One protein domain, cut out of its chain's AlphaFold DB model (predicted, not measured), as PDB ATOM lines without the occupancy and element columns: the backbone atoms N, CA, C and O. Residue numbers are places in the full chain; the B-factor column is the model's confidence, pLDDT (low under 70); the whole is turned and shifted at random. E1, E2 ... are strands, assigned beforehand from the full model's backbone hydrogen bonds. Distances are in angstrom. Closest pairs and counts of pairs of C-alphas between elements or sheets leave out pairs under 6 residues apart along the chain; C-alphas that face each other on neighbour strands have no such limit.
ATOM      1  N   PRO A  33     -33.348 -59.719  27.040       82.00
ATOM      2  CA  PRO A  33     -34.537 -59.115  26.438       82.00
ATOM      3  C   PRO A  33     -35.448 -58.304  27.378       82.00
ATOM      4  O   PRO A  33     -35.806 -57.188  26.988       82.00
ATOM      5  N   PRO A  34     -35.805 -58.761  28.602       83.62
ATOM      6  CA  PRO A  34     -36.701 -58.001  29.483       83.62
ATOM      7  C   PRO A  34     -36.116 -56.667  29.968       83.62
ATOM      8  O   PRO A  34     -36.869 -55.782  30.369       83.62
ATOM      9  N   TYR A  35     -34.794 -56.502  29.911       81.44
ATOM     10  CA  TYR A  35     -34.101 -55.284  30.338       81.44
ATOM     11  C   TYR A  35     -33.678 -54.400  29.164       81.44
ATOM     12  O   TYR A  35     -33.106 -53.331  29.374       81.44
ATOM     13  N   THR A  36     -33.951 -54.817  27.927       83.44
ATOM     14  CA  THR A  36     -33.622 -54.035  26.735       83.44
ATOM     15  C   THR A  36     -34.833 -53.322  26.172       83.44
ATOM     16  O   THR A  36     -35.897 -53.906  25.991       83.44
ATOM     17  N   VAL A  37     -34.650 -52.050  25.833       84.38
ATOM     18  CA  VAL A  37     -35.667 -51.227  25.182       84.38
ATOM     19  C   VAL A  37     -35.154 -50.726  23.842       84.38
ATOM     20  O   VAL A  37     -33.979 -50.394  23.690       84.38
ATOM     21  N   ASN A  38     -36.043 -50.647  22.854       83.94
ATOM     22  CA  ASN A  38     -35.722 -49.981  21.598       83.94
ATOM     23  C   ASN A  38     -35.609 -48.474  21.839       83.94
ATOM     24  O   ASN A  38     -36.540 -47.849  22.353       83.94
ATOM     25  N   GLY A  39     -34.498 -47.886  21.413       85.81
ATOM     26  CA  GLY A  39     -34.299 -46.446  21.448       85.81
ATOM     27  C   GLY A  39     -33.366 -45.970  20.349       85.81
ATOM     28  O   GLY A  39     -32.934 -46.730  19.481       85.81
ATOM     29  N   GLU A  40     -33.087 -44.679  20.374       85.12
ATOM     30  CA  GLU A  40     -32.203 -44.014  19.433       85.12
ATOM     31  C   GLU A  40     -31.143 -43.229  20.204       85.12
ATOM     32  O   GLU A  40     -31.465 -42.479  21.126       85.12
ATOM     33  N   VAL A  41     -29.883 -43.418  19.812       81.44
ATOM     34  CA  VAL A  41     -28.721 -42.698  20.337       81.44
ATOM     35  C   VAL A  41     -28.104 -41.933  19.176       81.44
ATOM     36  O   VAL A  41     -27.624 -42.550  18.228       81.44
ATOM     37  N   ASN A  42     -28.134 -40.600  19.209       80.38
ATOM     38  CA  ASN A  42     -27.566 -39.735  18.160       80.38
ATOM     39  C   ASN A  42     -28.060 -40.054  16.734       80.38
ATOM     40  O   ASN A  42     -27.275 -40.065  15.785       80.38
ATOM     41  N   GLY A  43     -29.343 -40.383  16.571       82.19
ATOM     42  CA  GLY A  43     -29.895 -40.793  15.275       82.19
ATOM     43  C   GLY A  43     -29.751 -42.285  14.951       82.19
ATOM     44  O   GLY A  43     -30.335 -42.755  13.974       82.19
ATOM     45  N   PHE A  44     -29.013 -43.063  15.752       82.69
ATOM     46  CA  PHE A  44     -28.843 -44.501  15.545       82.69
ATOM     47  C   PHE A  44     -29.841 -45.309  16.373       82.69
ATOM     48  O   PHE A  44     -29.776 -45.324  17.601       82.69
ATOM     49  N   LYS A  45     -30.732 -46.042  15.696       86.31
ATOM     50  CA  LYS A  45     -31.642 -46.996  16.345       86.31
ATOM     51  C   LYS A  45     -30.863 -48.188  16.897       86.31
ATOM     52  O   LYS A  45     -30.111 -48.825  16.158       86.31
ATOM     53  N   MET A  46     -31.064 -48.507  18.171       85.44
ATOM     54  CA  MET A  46     -30.443 -49.655  18.827       85.44
ATOM     55  C   MET A  46     -31.229 -50.124  20.055       85.44
ATOM     56  O   MET A  46     -32.082 -49.410  20.582       85.44
ATOM     57  N   LEU A  47     -30.912 -51.336  20.515       84.31
ATOM     58  CA  LEU A  47     -31.344 -51.819  21.822       84.31
ATOM     59  C   LEU A  47     -30.502 -51.151  22.911       84.31
ATOM     60  O   LEU A  47     -29.275 -51.104  22.816       84.31
ATOM     61  N   ILE A  48     -31.175 -50.641  23.935       83.00
ATOM     62  CA  ILE A  48     -30.581 -49.983  25.095       83.00
ATOM     63  C   ILE A  48     -30.902 -50.832  26.316       83.00
ATOM     64  O   ILE A  48     -32.070 -51.103  26.590       83.00
ATOM     65  N   LEU A  49     -29.869 -51.255  27.039       85.19
ATOM     66  CA  LEU A  49     -30.017 -51.962  28.305       85.19
ATOM     67  C   LEU A  49     -30.361 -50.950  29.405       85.19
ATOM     68  O   LEU A  49     -29.606 -50.005  29.625       85.19
ATOM     69  N   ARG A  50     -31.491 -51.133  30.093       82.38
ATOM     70  CA  ARG A  50     -31.846 -50.342  31.273       82.38
ATOM     71  C   ARG A  50     -31.194 -50.943  32.509       82.38
ATOM     72  O   ARG A  50     -31.732 -51.858  33.122       82.38
ATOM     73  N   ASP A  51     -30.055 -50.379  32.881       79.81
ATOM     74  CA  ASP A  51     -29.385 -50.688  34.136       79.81
ATOM     75  C   ASP A  51     -29.720 -49.614  35.185       79.81
ATOM     76  O   ASP A  51     -29.265 -48.478  35.108       79.81
ATOM     77  N   THR A  52     -30.556 -49.954  36.167       72.00
ATOM     78  CA  THR A  52     -30.882 -49.061  37.298       72.00
ATOM     79  C   THR A  52     -29.787 -49.003  38.364       72.00
ATOM     80  O   THR A  52     -29.882 -48.188  39.280       72.00
ATOM     81  N   GLY A  53     -28.770 -49.867  38.285       76.00
ATOM     82  CA  GLY A  53     -27.655 -49.924  39.228       76.00
ATOM     83  C   GLY A  53     -26.486 -49.005  38.873       76.00
ATOM     84  O   GLY A  53     -25.595 -48.822  39.703       76.00
ATOM     85  N   THR A  54     -26.478 -48.406  37.678       71.06
ATOM     86  CA  THR A  54     -25.390 -47.526  37.238       71.06
ATOM     87  C   THR A  54     -25.744 -46.047  37.367       71.06
ATOM     88  O   THR A  54     -26.875 -45.614  37.169       71.06
ATOM     89  N   THR A  55     -24.735 -45.242  37.702       70.75
ATOM     90  CA  THR A  55     -24.828 -43.772  37.686       70.75
ATOM     91  C   THR A  55     -24.413 -43.188  36.328       70.75
ATOM     92  O   THR A  55     -24.586 -41.994  36.106       70.75
ATOM     93  N   VAL A  56     -23.837 -44.004  35.433       72.88
ATOM     94  CA  VAL A  56     -23.346 -43.573  34.115       72.88
ATOM     95  C   VAL A  56     -23.699 -44.591  33.037       72.88
ATOM     96  O   VAL A  56     -23.522 -45.796  33.225       72.88
ATOM     97  N   ASP A  57     -24.127 -44.083  31.883       78.62
ATOM     98  CA  ASP A  57     -24.392 -44.876  30.689       78.62
ATOM     99  C   ASP A  57     -23.111 -45.085  29.860       78.62
ATOM    100  O   ASP A  57     -22.339 -44.154  29.604       78.62
ATOM    101  N   ILE A  58     -22.898 -46.319  29.393       78.44
ATOM    102  CA  ILE A  58     -21.777 -46.681  28.518       78.44
ATOM    103  C   ILE A  58     -22.302 -46.890  27.102       78.44
ATOM    104  O   ILE A  58     -23.218 -47.681  26.877       78.44
ATOM    105  N   VAL A  59     -21.667 -46.239  26.129       77.38
ATOM    106  CA  VAL A  59     -21.970 -46.438  24.712       77.38
ATOM    107  C   VAL A  59     -20.778 -47.029  23.974       77.38
ATOM    108  O   VAL A  59     -19.607 -46.752  24.255       77.38
ATOM    109  N   SER A  60     -21.072 -47.845  22.966       76.38
ATOM    110  CA  SER A  60     -20.045 -48.268  22.024       76.38
ATOM    111  C   SER A  60     -19.565 -47.072  21.203       76.38
ATOM    112  O   SER A  60     -20.372 -46.361  20.605       76.38
ATOM    113  N   ARG A  61     -18.245 -46.894  21.095       73.81
ATOM    114  CA  ARG A  61     -17.643 -45.860  20.237       73.81
ATOM    115  C   ARG A  61     -18.089 -45.960  18.784       73.81
ATOM    116  O   ARG A  61     -18.200 -44.934  18.137       73.81
ATOM    117  N   ASN A  62     -18.442 -47.146  18.294       76.00
ATOM    118  CA  ASN A  62     -18.945 -47.314  16.924       76.00
ATOM    119  C   ASN A  62     -20.275 -46.574  16.676       76.00
ATOM    120  O   ASN A  62     -20.737 -46.499  15.541       76.00
ATOM    121  N   ARG A  63     -20.927 -46.074  17.734       73.75
ATOM    122  CA  ARG A  63     -22.158 -45.272  17.684       73.75
ATOM    123  C   ARG A  63     -21.915 -43.790  17.984       73.75
ATOM    124  O   ARG A  63     -22.866 -43.016  18.027       73.75
ATOM    125  N   ILE A  64     -20.657 -43.401  18.185       75.81
ATOM    126  CA  ILE A  64     -20.222 -42.041  18.488       75.81
ATOM    127  C   ILE A  64     -19.358 -41.541  17.341       75.81
ATOM    128  O   ILE A  64     -18.379 -42.184  16.966       75.81
ATOM    129  N   ARG A  65     -19.713 -40.382  16.785       78.31
ATOM    130  CA  ARG A  65     -18.840 -39.714  15.820       78.31
ATOM    131  C   ARG A  65     -17.752 -38.932  16.564       78.31
ATOM    132  O   ARG A  65     -18.031 -38.449  17.664       78.31
ATOM    133  N   PRO A  66     -16.538 -38.788  16.007       73.88
ATOM    134  CA  PRO A  66     -15.450 -38.068  16.669       73.88
ATOM    135  C   PRO A  66     -15.826 -36.651  17.118       73.88
ATOM    136  O   PRO A  66     -15.400 -36.226  18.185       73.88
ATOM    137  N   GLU A  67     -16.685 -35.955  16.367       77.38
ATOM    138  CA  GLU A  67     -17.111 -34.575  16.654       77.38
ATOM    139  C   GLU A  67     -17.994 -34.462  17.905       77.38
ATOM    140  O   GLU A  67     -18.243 -33.365  18.396       77.38
ATOM    141  N   MET A  68     -18.495 -35.590  18.409       73.81
ATOM    142  CA  MET A  68     -19.338 -35.650  19.603       73.81
ATOM    143  C   MET A  68     -18.527 -35.843  20.884       73.81
ATOM    144  O   MET A  68     -19.052 -35.655  21.982       73.81
ATOM    145  N   LEU A  69     -17.268 -36.274  20.753       74.31
ATOM    146  CA  LEU A  69     -16.378 -36.453  21.889       74.31
ATOM    147  C   LEU A  69     -16.062 -35.089  22.485       74.31
ATOM    148  O   LEU A  69     -15.689 -34.156  21.774       74.31
ATOM    149  N   THR A  70     -16.162 -34.986  23.803       72.06
ATOM    150  CA  THR A  70     -15.622 -33.822  24.491       72.06
ATOM    151  C   THR A  70     -14.136 -34.063  24.767       72.06
ATOM    152  O   THR A  70     -13.652 -35.199  24.785       72.06
ATOM    153  N   CYS A  71     -13.377 -32.995  25.012       72.69
ATOM    154  CA  CYS A  71     -11.996 -33.119  25.492       72.69
ATOM    155  C   CYS A  71     -11.916 -33.574  26.962       72.69
ATOM    156  O   CYS A  71     -10.825 -33.623  27.530       72.69
ATOM    157  N   GLU A  72     -13.052 -33.880  27.593       74.62
ATOM    158  CA  GLU A  72     -13.104 -34.346  28.969       74.62
ATOM    159  C   GLU A  72     -12.937 -35.865  29.042       74.62
ATOM    160  O   GLU A  72     -13.262 -36.626  28.127       74.62
ATOM    161  N   GLN A  73     -12.403 -36.314  30.169       75.69
ATOM    162  CA  GLN A  73     -12.178 -37.719  30.455       75.69
ATOM    163  C   GLN A  73     -12.567 -37.993  31.899       75.69
ATOM    164  O   GLN A  73     -12.375 -37.140  32.771       75.69
ATOM    165  N   ILE A  74     -13.073 -39.193  32.163       74.69
ATOM    166  CA  ILE A  74     -13.373 -39.634  33.523       74.69
ATOM    167  C   ILE A  74     -12.703 -40.968  33.823       74.69
ATOM    168  O   ILE A  74     -12.525 -41.821  32.954       74.69
ATOM    169  N   TRP A  75     -12.341 -41.139  35.089       76.12
ATOM    170  CA  TRP A  75     -11.795 -42.384  35.606       76.12
ATOM    171  C   TRP A  75     -12.923 -43.250  36.153       76.12
ATOM    172  O   TRP A  75     -13.694 -42.800  37.002       76.12
ATOM    173  N   VAL A  76     -12.999 -44.486  35.669       74.25
ATOM    174  CA  VAL A  76     -13.953 -45.501  36.112       74.25
ATOM    175  C   VAL A  76     -13.181 -46.620  36.788       74.25
ATOM    176  O   VAL A  76     -12.336 -47.260  36.165       74.25
ATOM    177  N   GLN A  77     -13.453 -46.850  38.068       75.50
ATOM    178  CA  GLN A  77     -12.937 -48.014  38.780       75.50
ATOM    179  C   GLN A  77     -13.874 -49.196  38.533       75.50
ATOM    180  O   GLN A  77     -15.077 -49.091  38.781       75.50
ATOM    181  N   GLN A  78     -13.345 -50.301  38.012       70.12
ATOM    182  CA  GLN A  78     -14.148 -51.501  37.797       70.12
ATOM    183  C   GLN A  78     -14.332 -52.247  39.121       70.12
ATOM    184  O   GLN A  78     -13.438 -52.289  39.952       70.12
ATOM    185  N   THR A  79     -15.486 -52.877  39.325       69.31
ATOM    186  CA  THR A  79     -15.754 -53.631  40.564       69.31
ATOM    187  C   THR A  79     -14.840 -54.851  40.722       69.31
ATOM    188  O   THR A  79     -14.573 -55.277  41.839       69.31
ATOM    189  N   PHE A  80     -14.357 -55.406  39.606       67.19
ATOM    190  CA  PHE A  80     -13.531 -56.617  39.565       67.19
ATOM    191  C   PHE A  80     -12.042 -56.349  39.297       67.19
ATOM    192  O   PHE A  80     -11.273 -57.301  39.199       67.19
ATOM    193  N   ASP A  81     -11.632 -55.086  39.161       67.69
ATOM    194  CA  ASP A  81     -10.229 -54.708  38.968       67.69
ATOM    195  C   ASP A  81      -9.909 -53.503  39.857       67.69
ATOM    196  O   ASP A  81     -10.638 -52.512  39.884       67.69
ATOM    197  N   GLU A  82      -8.802 -53.566  40.592       70.94
ATOM    198  CA  GLU A  82      -8.322 -52.434  41.387       70.94
ATOM    199  C   GLU A  82      -7.903 -51.255  40.496       70.94
ATOM    200  O   GLU A  82      -7.892 -50.101  40.939       70.94
ATOM    201  N   LYS A  83      -7.581 -51.526  39.225       74.31
ATOM    202  CA  LYS A  83      -7.184 -50.512  38.251       74.31
ATOM    203  C   LYS A  83      -8.377 -49.676  37.805       74.31
ATOM    204  O   LYS A  83      -9.439 -50.171  37.430       74.31
ATOM    205  N   SER A  84      -8.163 -48.363  37.788       72.56
ATOM    206  CA  SER A  84      -9.090 -47.427  37.160       72.56
ATOM    207  C   SER A  84      -8.778 -47.278  35.673       72.56
ATOM    208  O   SER A  84      -7.620 -47.306  35.252       72.56
ATOM    209  N   ILE A  85      -9.828 -47.117  34.877       74.81
ATOM    210  CA  ILE A  85      -9.748 -46.942  33.430       74.81
ATOM    211  C   ILE A  85     -10.170 -45.519  33.096       74.81
ATOM    212  O   ILE A  85     -11.208 -45.048  33.558       74.81
ATOM    213  N   CYS A  86      -9.363 -44.840  32.286       76.56
ATOM    214  CA  CYS A  86      -9.691 -43.524  31.761       76.56
ATOM    215  C   CYS A  86     -10.544 -43.681  30.500       76.56
ATOM    216  O   CYS A  86     -10.102 -44.297  29.525       76.56
ATOM    217  N   LEU A  87     -11.759 -43.139  30.518       77.56
ATOM    218  CA  LEU A  87     -12.680 -43.176  29.390       77.56
ATOM    219  C   LEU A  87     -13.014 -41.750  28.925       77.56
ATOM    220  O   LEU A  87     -13.260 -40.876  29.760       77.56
ATOM    221  N   PRO A  88     -13.024 -41.497  27.605       77.81
ATOM    222  CA  PRO A  88     -13.457 -40.222  27.051       77.81
ATOM    223  C   PRO A  88     -14.941 -39.985  27.314       77.81
ATOM    224  O   PRO A  88     -15.780 -40.885  27.177       77.81
ATOM    225  N   TRP A  89     -15.242 -38.739  27.638       79.19
ATOM    226  CA  TRP A  89     -16.592 -38.266  27.853       79.19
ATOM    227  C   TRP A  89     -17.250 -37.857  26.541       79.19
ATOM    228  O   TRP A  89     -16.605 -37.362  25.614       79.19
ATOM    229  N   VAL A  90     -18.549 -38.104  26.443       78.44
ATOM    230  CA  VAL A  90     -19.334 -37.782  25.259       78.44
ATOM    231  C   VAL A  90     -20.723 -37.332  25.687       78.44
ATOM    232  O   VAL A  90     -21.349 -37.919  26.570       78.44
ATOM    233  N   GLU A  91     -21.223 -36.281  25.050       75.12
ATOM    234  CA  GLU A  91     -22.629 -35.912  25.165       75.12
ATOM    235  C   GLU A  91     -23.422 -36.567  24.040       75.12
ATOM    236  O   GLU A  91     -23.011 -36.556  22.879       75.12
ATOM    237  N   VAL A  92     -24.578 -37.134  24.382       76.56
ATOM    238  CA  VAL A  92     -25.458 -37.759  23.397       76.56
ATOM    239  C   VAL A  92     -26.898 -37.332  23.545       76.56
ATOM    240  O   VAL A  92     -27.375 -36.991  24.630       76.56
ATOM    241  N   GLU A  93     -27.604 -37.431  22.431       80.06
ATOM    242  CA  GLU A  93     -29.046 -37.324  22.370       80.06
ATOM    243  C   GLU A  93     -29.664 -38.725  22.468       80.06
ATOM    244  O   GLU A  93     -29.419 -39.584  21.617       80.06
ATOM    245  N   LEU A  94     -30.479 -38.944  23.502       79.19
ATOM    246  CA  LEU A  94     -31.286 -40.151  23.663       79.19
ATOM    247  C   LEU A  94     -32.740 -39.856  23.298       79.19
ATOM    248  O   LEU A  94     -33.343 -38.925  23.832       79.19
ATOM    249  N   LYS A  95     -33.327 -40.688  22.432       79.31
ATOM    250  CA  LYS A  95     -34.767 -40.679  22.145       79.31
ATOM    251  C   LYS A  95     -35.360 -42.059  22.398       79.31
ATOM    252  O   LYS A  95     -34.861 -43.075  21.921       79.31
ATOM    253  N   GLY A  96     -36.466 -42.096  23.131       70.69
ATOM    254  CA  GLY A  96     -37.244 -43.306  23.377       70.69
ATOM    255  C   GLY A  96     -38.514 -42.981  24.148       70.69
ATOM    256  O   GLY A  96     -38.565 -41.971  24.847       70.69
ATOM    257  N   LYS A  97     -39.540 -43.833  24.020       59.94
ATOM    258  CA  LYS A  97     -40.840 -43.626  24.686       59.94
ATOM    259  C   LYS A  97     -40.717 -43.550  26.215       59.94
ATOM    260  O   LYS A  97     -41.475 -42.813  26.828       59.94
ATOM    261  N   ASP A  98     -39.694 -44.202  26.777       55.97
ATOM    262  CA  ASP A  98     -39.448 -44.291  28.221       55.97
ATOM    263  C   ASP A  98     -38.006 -43.926  28.616       55.97
ATOM    264  O   ASP A  98     -37.535 -44.303  29.686       55.97
ATOM    265  N   LEU A  99     -37.246 -43.229  27.765       51.25
ATOM    266  CA  LEU A  99     -35.838 -42.899  28.029       51.25
ATOM    267  C   LEU A  99     -35.699 -41.409  28.332       51.25
ATOM    268  O   LEU A  99     -35.954 -40.564  27.480       51.25
ATOM    269  N   LYS A 100     -35.305 -41.087  29.565       45.28
ATOM    270  CA  LYS A 100     -35.109 -39.709  30.022       45.28
ATOM    271  C   LYS A 100     -33.813 -39.624  30.819       45.28
ATOM    272  O   LYS A 100     -33.860 -39.603  32.041       45.28
ATOM    273  N   LEU A 101     -32.666 -39.627  30.141       43.41
ATOM    274  CA  LEU A 101     -31.355 -39.461  30.777       43.41
ATOM    275  C   LEU A 101     -30.398 -38.688  29.863       43.41
ATOM    276  O   LEU A 101     -30.515 -38.720  28.639       43.41
ATOM    277  N   LYS A 102     -29.481 -37.956  30.494       43.28
ATOM    278  CA  LYS A 102     -28.313 -37.318  29.887       43.28
ATOM    279  C   LYS A 102     -27.069 -37.923  30.534       43.28
ATOM    280  O   LYS A 102     -27.120 -38.191  31.736       43.28
ATOM    281  N   LEU A 103     -25.988 -37.937  29.737       36.22
ATOM    282  CA  LEU A 103     -24.552 -38.023  30.070       36.22
ATOM    283  C   LEU A 103     -23.870 -39.383  29.773       36.22
ATOM    284  O   LEU A 103     -24.344 -40.415  30.236       36.22
ATOM    285  N   GLN A 104     -22.774 -39.390  28.986       52.44
ATOM    286  CA  GLN A 104     -22.190 -40.614  28.402       52.44
ATOM    287  C   GLN A 104     -20.647 -40.722  28.376       52.44
ATOM    288  O   GLN A 104     -19.903 -39.744  28.432       52.44
ATOM    289  N   LEU A 105     -20.188 -41.973  28.208       41.03
ATOM    290  CA  LEU A 105     -18.802 -42.441  28.062       41.03
ATOM    291  C   LEU A 105     -18.592 -43.267  26.783       41.03
ATOM    292  O   LEU A 105     -19.368 -44.191  26.537       41.03
ATOM    293  N   SER A 106     -17.505 -43.044  26.027       36.34
ATOM    294  CA  SER A 106     -17.157 -43.877  24.854       36.34
ATOM    295  C   SER A 106     -15.906 -44.754  25.061       36.34
ATOM    296  O   SER A 106     -14.978 -44.391  25.775       36.34
ATOM    297  N   LYS A 107     -15.855 -45.936  24.428       39.88
ATOM    298  CA  LYS A 107     -14.735 -46.906  24.518       39.88
ATOM    299  C   LYS A 107     -13.727 -46.746  23.368       39.88
ATOM    300  O   LYS A 107     -14.125 -46.825  22.217       39.88
TER     301      LYS A 107
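AT A GLANCE: This is residues 33 to 107 of the 122 residues of an uncharacterized protein of Araneus ventricosus (UniProt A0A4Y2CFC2). The hairpin of E1 and E2 lies at one end, and a twisted mixed sheet, ordered E3, E6, E5, E4, runs from the middle to the other end. The link of residues 91 to 103 reaches from the sheet to the hairpin and back. The 75 printed residues hold six named strands, E1 to E6 in chain order, and no named helix; the class is all strand, with 34 residues in named elements, under half. It is compact, radius of gyration of the C-alphas 12.9 A, spanning 36 by 30 by 19 A.

IN THESE COORDINATES: E1 is residues 36 to 41, from C-alpha 36 at (-33.622, -54.035, 26.735), and E2 44 to 49. E3 is 57 to 59. E4, 69 to 77, is 20.8 A long and bends by 77 degrees at residue 72. E5 is 84 to 90, 18.4 A; E6 is 104 to 106, C-alpha 106 at (-17.157, -43.877, 24.854).

HOW THE PARTS SIT: E1 and E2 are antiparallel, N 39 and O 46 being 3.0 A apart. Residues 94 to 95 pair antiparallel with 40 to 41 of E1. E4, E5, E6 form a meander, each the antiparallel neighbour of the one before: N 74 and O 87, 2.9 A; N 90 and O 104, 2.9 A. E3 and E6 are parallel: N 59 and O 105, 3.1 A.

THE WHOLE: The printed part has no cut. The link E5 to E6 is long. Residues 79 to 81 and 97 to 107 have pLDDT under 70.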